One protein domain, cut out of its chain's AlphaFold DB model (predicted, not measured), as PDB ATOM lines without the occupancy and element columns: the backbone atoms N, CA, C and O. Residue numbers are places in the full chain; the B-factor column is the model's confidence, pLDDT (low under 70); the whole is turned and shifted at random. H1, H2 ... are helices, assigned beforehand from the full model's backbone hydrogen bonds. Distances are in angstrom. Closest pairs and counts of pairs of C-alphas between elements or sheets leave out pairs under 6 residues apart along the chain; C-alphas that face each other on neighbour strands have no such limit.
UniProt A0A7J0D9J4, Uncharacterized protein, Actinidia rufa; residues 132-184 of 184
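AT A GLANCE: This is residues 132 to 184 of the 184 residues of an uncharacterized protein of Actinidia rufa (UniProt A0A7J0D9J4). This is a long helical hairpin with unequal arms: the short helix H1 runs one way, a loop turns the path round, and the helix H2, twice as many residues at 30 against 15, folds back beside H1 and runs on far past it. Residues 168 to 184, of which 168 to 182 belong to H2, stick out as a lone arm that makes much of the length. The printed part has 53 residues with two named helices, H1 then H2, and no named strand, and its class is all helix. It is extended, with a radius of gyration of the C-alphas of 16.1 A, and spans 55 by 18 by 8 A.

IN THESE COORDINATES: Find C-alpha 132 at (-35.245, 2.476, -39.716); from there H1, residues 132 to 146, runs 21.2 A to C-alpha 146 at (-35.344, 1.430, -18.583), with z rising. Pick up H2, residues 153 to 182, at C-alpha 153 at (-31.433, -3.689, -20.428); it runs 43.1 A to C-alpha 182 at (-25.611, 0.004, -62.963), with z falling.

HOW THE PARTS SIT: Look first at the short link of 6 residues between H1 and H2, which form a helical hairpin. The two helices touch, H2 with residues 153 to 164 alone; their closest C-alphas, those of Val 146 and Ile 153, are 6.7 A apart. Their lines stand at a shallow tilt of 9 degrees, and they run opposite ways. In H1 and H2 every O i to N i+4 pair is within hydrogen-bond range.

THE WHOLE: Look to His 148 and Arg 184 for the two C-alphas farthest apart, at 54.8 A. Without the stretch that stands free, the body has 36 residues and spans 29 by 18 by 7 A. The printed part has no cut and ends at residue 184, the chain's last residue. Read the B-factor column for pLDDT: the mean of the printed part is 80.1, and residue 143 and residues 145 to 151 are under 70.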
ATOM      1  N   VAL A 132     -35.914   1.384 -40.445       83.88
ATOM      2  CA  VAL A 132     -35.245   2.476 -39.716       83.88
ATOM      3  C   VAL A 132     -36.201   3.148 -38.730       83.88
ATOM      4  O   VAL A 132     -35.821   3.365 -37.580       83.88
ATOM      5  N   LYS A 133     -37.447   3.429 -39.135       87.94
ATOM      6  CA  LYS A 133     -38.470   3.978 -38.227       87.94
ATOM      7  C   LYS A 133     -38.757   3.036 -37.062       87.94
ATOM      8  O   LYS A 133     -38.818   3.486 -35.925       87.94
ATOM      9  N   CYS A 134     -38.911   1.742 -37.337       86.44
ATOM     10  CA  CYS A 134     -39.176   0.734 -36.315       86.44
ATOM     11  C   CYS A 134     -38.030   0.659 -35.297       86.44
ATOM     12  O   CYS A 134     -38.268   0.723 -34.097       86.44
ATOM     13  N   ILE A 135     -36.781   0.613 -35.763       83.31
ATOM     14  CA  ILE A 135     -35.601   0.631 -34.889       83.31
ATOM     15  C   ILE A 135     -35.551   1.908 -34.055       83.31
ATOM     16  O   ILE A 135     -35.366   1.819 -32.845       83.31
ATOM     17  N   GLY A 136     -35.760   3.074 -34.673       84.50
ATOM     18  CA  GLY A 136     -35.811   4.351 -33.960       84.50
ATOM     19  C   GLY A 136     -36.864   4.345 -32.853       84.50
ATOM     20  O   GLY A 136     -36.548   4.644 -31.705       84.50
ATOM     21  N   TRP A 137     -38.077   3.884 -33.171       86.81
ATOM     22  CA  TRP A 137     -39.163   3.747 -32.204       86.81
ATOM     23  C   TRP A 137     -38.789   2.818 -31.042       86.81
ATOM     24  O   TRP A 137     -39.000   3.176 -29.884       86.81
ATOM     25  N   VAL A 138     -38.187   1.655 -31.319       83.31
ATOM     26  CA  VAL A 138     -37.774   0.732 -30.251       83.31
ATOM     27  C   VAL A 138     -36.663   1.338 -29.391       83.31
ATOM     28  O   VAL A 138     -36.710   1.184 -28.177       83.31
ATOM     29  N   HIS A 139     -35.698   2.053 -29.974       80.12
ATOM     30  CA  HIS A 139     -34.664   2.742 -29.197       80.12
ATOM     31  C   HIS A 139     -35.262   3.784 -28.243       80.12
ATOM     32  O   HIS A 139     -34.950   3.752 -27.055       80.12
ATOM     33  N   GLU A 140     -36.173   4.631 -28.728       82.38
ATOM     34  CA  GLU A 140     -36.858   5.636 -27.901       82.38
ATOM     35  C   GLU A 140     -37.655   4.999 -26.754       82.38
ATOM     36  O   GLU A 140     -37.631   5.482 -25.624       82.38
ATOM     37  N   HIS A 141     -38.343   3.885 -27.017       80.31
ATOM     38  CA  HIS A 141     -39.201   3.246 -26.017       80.31
ATOM     39  C   HIS A 141     -38.424   2.366 -25.041       80.31
ATOM     40  O   HIS A 141     -38.837   2.223 -23.892       80.31
ATOM     41  N   VAL A 142     -37.292   1.791 -25.452       76.56
ATOM     42  CA  VAL A 142     -36.422   1.042 -24.539       76.56
ATOM     43  C   VAL A 142     -35.842   1.967 -23.481       76.56
ATOM     44  O   VAL A 142     -35.860   1.589 -22.315       76.56
ATOM     45  N   ASP A 143     -35.415   3.179 -23.839       69.31
ATOM     46  CA  ASP A 143     -34.917   4.144 -22.852       69.31
ATOM     47  C   ASP A 143     -36.020   4.599 -21.869       69.31
ATOM     48  O   ASP A 143     -35.740   4.783 -20.688       69.31
ATOM     49  N   LEU A 144     -37.290   4.653 -22.297       70.31
ATOM     50  CA  LEU A 144     -38.437   4.909 -21.406       70.31
ATOM     51  C   LEU A 144     -38.769   3.719 -20.483       70.31
ATOM     52  O   LEU A 144     -39.153   3.903 -19.328       70.31
ATOM     53  N   ILE A 145     -38.631   2.482 -20.971       66.44
ATOM     54  CA  ILE A 145     -38.869   1.262 -20.177       66.44
ATOM     55  C   ILE A 145     -37.759   1.063 -19.131       66.44
ATOM     56  O   ILE A 145     -38.033   0.590 -18.025       66.44
ATOM     57  N   VAL A 146     -36.524   1.457 -19.464       61.81
ATOM     58  CA  VAL A 146     -35.344   1.430 -18.583       61.81
ATOM     59  C   VAL A 146     -35.561   2.237 -17.301       61.81
ATOM     60  O   VAL A 146     -35.106   1.811 -16.242       61.81
ATOM     61  N   GLU A 147     -36.277   3.362 -17.363       62.09
ATOM     62  CA  GLU A 147     -36.551   4.190 -16.180       62.09
ATOM     63  C   GLU A 147     -37.545   3.540 -15.203       62.09
ATOM     64  O   GLU A 147     -37.543   3.864 -14.015       62.09
ATOM     65  N   HIS A 148     -38.375   2.601 -15.670       61.34
ATOM     66  CA  HIS A 148     -39.520   2.112 -14.902       61.34
ATOM     67  C   HIS A 148     -39.460   0.638 -14.472       61.34
ATOM     68  O   HIS A 148     -40.197   0.274 -13.551       61.34
ATOM     69  N   GLN A 149     -38.634  -0.225 -15.081       58.53
ATOM     70  CA  GLN A 149     -38.595  -1.659 -14.739       58.53
ATOM     71  C   GLN A 149     -37.184  -2.271 -14.787       58.53
ATOM     72  O   GLN A 149     -36.381  -1.977 -15.669       58.53
ATOM     73  N   ALA A 150     -36.905  -3.193 -13.854       61.31
ATOM     74  CA  ALA A 150     -35.658  -3.961 -13.753       61.31
ATOM     75  C   ALA A 150     -35.571  -5.077 -14.815       61.31
ATOM     76  O   ALA A 150     -35.455  -6.259 -14.492       61.31
ATOM     77  N   TYR A 151     -35.678  -4.716 -16.092       67.06
ATOM     78  CA  TYR A 151     -35.374  -5.633 -17.188       67.06
ATOM     79  C   TYR A 151     -33.868  -5.749 -17.403       67.06
ATOM     80  O   TYR A 151     -33.097  -4.859 -17.043       67.06
ATOM     81  N   ASP A 152     -33.445  -6.836 -18.049       79.38
ATOM     82  CA  ASP A 152     -32.079  -6.971 -18.554       79.38
ATOM     83  C   ASP A 152     -31.882  -6.048 -19.771       79.38
ATOM     84  O   ASP A 152     -31.967  -6.435 -20.940       79.38
ATOM     85  N   ILE A 153     -31.663  -4.771 -19.469       76.56
ATOM     86  CA  ILE A 153     -31.433  -3.689 -20.428       76.56
ATOM     87  C   ILE A 153     -30.230  -4.006 -21.319       76.56
ATOM     88  O   ILE A 153     -30.209  -3.638 -22.495       76.56
ATOM     89  N   VAL A 154     -29.237  -4.713 -20.776       80.44
ATOM     90  CA  VAL A 154     -28.041  -5.120 -21.512       80.44
ATOM     91  C   VAL A 154     -28.425  -6.108 -22.612       80.44
ATOM     92  O   VAL A 154     -28.024  -5.918 -23.761       80.44
ATOM     93  N   ALA A 155     -29.262  -7.104 -22.313       83.06
ATOM     94  CA  ALA A 155     -29.763  -8.040 -23.319       83.06
ATOM     95  C   ALA A 155     -30.585  -7.344 -24.421       83.06
ATOM     96  O   ALA A 155     -30.405  -7.638 -25.609       83.06
ATOM     97  N   ILE A 156     -31.443  -6.384 -24.058       82.56
ATOM     98  CA  ILE A 156     -32.263  -5.628 -25.022       82.56
ATOM     99  C   ILE A 156     -31.376  -4.767 -25.932       82.56
ATOM    100  O   ILE A 156     -31.486  -4.851 -27.158       82.56
ATOM    101  N   ARG A 157     -30.444  -3.996 -25.359       81.94
ATOM    102  CA  ARG A 157     -29.507  -3.154 -26.122       81.94
ATOM    103  C   ARG A 157     -28.616  -3.982 -27.047       81.94
ATOM    104  O   ARG A 157     -28.456  -3.624 -28.213       81.94
ATOM    105  N   ASN A 158     -28.108  -5.122 -26.579       85.69
ATOM    106  CA  ASN A 158     -27.315  -6.033 -27.407       85.69
ATOM    107  C   ASN A 158     -28.126  -6.600 -28.579       85.69
ATOM    108  O   ASN A 158     -27.613  -6.717 -29.692       85.69
ATOM    109  N   THR A 159     -29.404  -6.913 -28.355       86.44
ATOM    110  CA  THR A 159     -30.298  -7.407 -29.411       86.44
ATOM    111  C   THR A 159     -30.569  -6.329 -30.463       86.44
ATOM    112  O   THR A 159     -30.486  -6.612 -31.660       86.44
ATOM    113  N   LEU A 160     -30.823  -5.087 -30.041       84.81
ATOM    114  CA  LEU A 160     -31.018  -3.952 -30.950       84.81
ATOM    115  C   LEU A 160     -29.773  -3.638 -31.774       84.81
ATOM    116  O   LEU A 160     -29.867  -3.419 -32.984       84.81
ATOM    117  N   LEU A 161     -28.600  -3.683 -31.145       86.06
ATOM    118  CA  LEU A 161     -27.332  -3.508 -31.838       86.06
ATOM    119  C   LEU A 161     -27.124  -4.615 -32.882       86.06
ATOM    120  O   LEU A 161     -26.822  -4.328 -34.038       86.06
ATOM    121  N   ALA A 162     -27.365  -5.876 -32.512       86.00
ATOM    122  CA  ALA A 162     -27.228  -7.010 -33.422       86.00
ATOM    123  C   ALA A 162     -28.206  -6.952 -34.610       86.00
ATOM    124  O   ALA A 162     -27.863  -7.388 -35.714       86.00
ATOM    125  N   LEU A 163     -29.421  -6.436 -34.404       85.19
ATOM    126  CA  LEU A 163     -30.372  -6.174 -35.487       85.19
ATOM    127  C   LEU A 163     -29.861  -5.053 -36.397       85.19
ATOM    128  O   LEU A 163     -29.813  -5.241 -37.613       85.19
ATOM    129  N   SER A 164     -29.418  -3.936 -35.813       84.50
ATOM    130  CA  SER A 164     -28.865  -2.777 -36.532       84.50
ATOM    131  C   SER A 164     -27.689  -3.162 -37.427       84.50
ATOM    132  O   SER A 164     -27.682  -2.823 -38.610       84.50
ATOM    133  N   CYS A 165     -26.739  -3.952 -36.915       86.88
ATOM    134  CA  CYS A 165     -25.607  -4.449 -37.699       86.88
ATOM    135  C   CYS A 165     -26.057  -5.310 -38.888       86.88
ATOM    136  O   CYS A 165     -25.627  -5.069 -40.017       86.88
ATOM    137  N   ARG A 166     -26.965  -6.271 -38.666       86.31
ATOM    138  CA  ARG A 166     -27.469  -7.157 -39.731       86.31
ATOM    139  C   ARG A 166     -28.182  -6.397 -40.845       86.31
ATOM    140  O   ARG A 166     -28.057  -6.756 -42.014       86.31
ATOM    141  N   HIS A 167     -28.921  -5.351 -40.503       84.12
ATOM    142  CA  HIS A 167     -29.571  -4.524 -41.508       84.12
ATOM    143  C   HIS A 167     -28.580  -3.669 -42.291       84.12
ATOM    144  O   HIS A 167     -28.697  -3.597 -43.510       84.12
ATOM    145  N   THR A 168     -27.570  -3.089 -41.641       84.19
ATOM    146  CA  THR A 168     -26.493  -2.392 -42.356       84.19
ATOM    147  C   THR A 168     -25.807  -3.325 -43.353       84.19
ATOM    148  O   THR A 168     -25.639  -2.956 -44.511       84.19
ATOM    149  N   GLU A 169     -25.490  -4.562 -42.960       88.31
ATOM    150  CA  GLU A 169     -24.933  -5.565 -43.877       88.31
ATOM    151  C   GLU A 169     -25.865  -5.879 -45.054       88.31
ATOM    152  O   GLU A 169     -25.408  -5.992 -46.195       88.31
ATOM    153  N   PHE A 170     -27.167  -6.026 -44.796       85.88
ATOM    154  CA  PHE A 170     -28.163  -6.239 -45.843       85.88
ATOM    155  C   PHE A 170     -28.185  -5.072 -46.836       85.88
ATOM    156  O   PHE A 170     -28.103  -5.297 -48.042       85.88
ATOM    157  N   ILE A 171     -28.222  -3.831 -46.346       83.12
ATOM    158  CA  ILE A 171     -28.245  -2.630 -47.188       83.12
ATOM    159  C   ILE A 171     -26.963  -2.492 -48.004       83.12
ATOM    160  O   ILE A 171     -27.040  -2.189 -49.193       83.12
ATOM    161  N   THR A 172     -25.800  -2.782 -47.420       86.88
ATOM    162  CA  THR A 172     -24.533  -2.806 -48.159       86.88
ATOM    163  C   THR A 172     -24.584  -3.817 -49.301       86.88
ATOM    164  O   THR A 172     -24.316  -3.453 -50.441       86.88
ATOM    165  N   LYS A 173     -25.032  -5.053 -49.042       88.06
ATOM    166  CA  LYS A 173     -25.162  -6.088 -50.085       88.06
ATOM    167  C   LYS A 173     -26.134  -5.684 -51.191       88.06
ATOM    168  O   LYS A 173     -25.867  -5.935 -52.366       88.06
ATOM    169  N   VAL A 174     -27.255  -5.058 -50.833       83.94
ATOM    170  CA  VAL A 174     -28.218  -4.564 -51.821       83.94
ATOM    171  C   VAL A 174     -27.606  -3.434 -52.648       83.94
ATOM    172  O   VAL A 174     -27.696  -3.473 -53.871       83.94
ATOM    173  N   ASN A 175     -26.909  -2.482 -52.029       81.69
ATOM    174  CA  ASN A 175     -26.207  -1.418 -52.747       81.69
ATOM    175  C   ASN A 175     -25.103  -1.954 -53.668       81.69
ATOM    176  O   ASN A 175     -24.973  -1.484 -54.797       81.69
ATOM    177  N   ASP A 176     -24.346  -2.963 -53.241       87.94
ATOM    178  CA  ASP A 176     -23.326  -3.608 -54.072       87.94
ATOM    179  C   ASP A 176     -23.947  -4.283 -55.298       87.94
ATOM    180  O   ASP A 176     -23.454  -4.121 -56.418       87.94
ATOM    181  N   PHE A 177     -25.071  -4.978 -55.108       84.94
ATOM    182  CA  PHE A 177     -25.845  -5.564 -56.197       84.94
ATOM    183  C   PHE A 177     -26.358  -4.491 -57.169       84.94
ATOM    184  O   PHE A 177     -26.175  -4.617 -58.382       84.94
ATOM    185  N   ILE A 178     -26.912  -3.392 -56.652       79.62
ATOM    186  CA  ILE A 178     -27.367  -2.242 -57.447       79.62
ATOM    187  C   ILE A 178     -26.221  -1.669 -58.278       79.62
ATOM    188  O   ILE A 178     -26.349  -1.473 -59.486       79.62
ATOM    189  N   ASN A 179     -25.081  -1.426 -57.639       82.38
ATOM    190  CA  ASN A 179     -23.895  -0.889 -58.290       82.38
ATOM    191  C   ASN A 179     -23.302  -1.874 -59.304       82.38
ATOM    192  O   ASN A 179     -22.656  -1.450 -60.261       82.38
ATOM    193  N   SER A 180     -23.495  -3.182 -59.119       86.75
ATOM    194  CA  SER A 180     -23.128  -4.189 -60.115       86.75
ATOM    195  C   SER A 180     -24.049  -4.163 -61.334       86.75
ATOM    196  O   SER A 180     -23.560  -4.418 -62.431       86.75
ATOM    197  N   ILE A 181     -25.346  -3.891 -61.164       80.38
ATOM    198  CA  ILE A 181     -26.282  -3.746 -62.288       80.38
ATOM    199  C   ILE A 181     -25.990  -2.450 -63.043       80.38
ATOM    200  O   ILE A 181     -25.843  -2.489 -64.252       80.38
ATOM    201  N   ARG A 182     -25.839  -1.317 -62.342       74.31
ATOM    202  CA  ARG A 182     -25.611   0.004 -62.963       74.31
ATOM    203  C   ARG A 182     -24.311   0.084 -63.779       74.31
ATOM    204  O   ARG A 182     -24.198   0.932 -64.654       74.31
ATOM    205  N   ARG A 183     -23.314  -0.746 -63.455       79.19
ATOM    206  CA  ARG A 183     -22.028  -0.808 -64.174       79.19
ATOM    207  C   ARG A 183     -22.084  -1.603 -65.484       79.19
ATOM    208  O   ARG A 183     -21.097  -1.572 -66.213       79.19
ATOM    209  N   ARG A 184     -23.161  -2.347 -65.735       75.25
ATOM    210  CA  ARG A 184     -23.384  -3.118 -66.964       75.25
ATOM    211  C   ARG A 184     -24.297  -2.341 -67.898       75.25
ATOM    212  O   ARG A 184     -24.085  -2.485 -69.116       75.25
TER     213      ARG A 184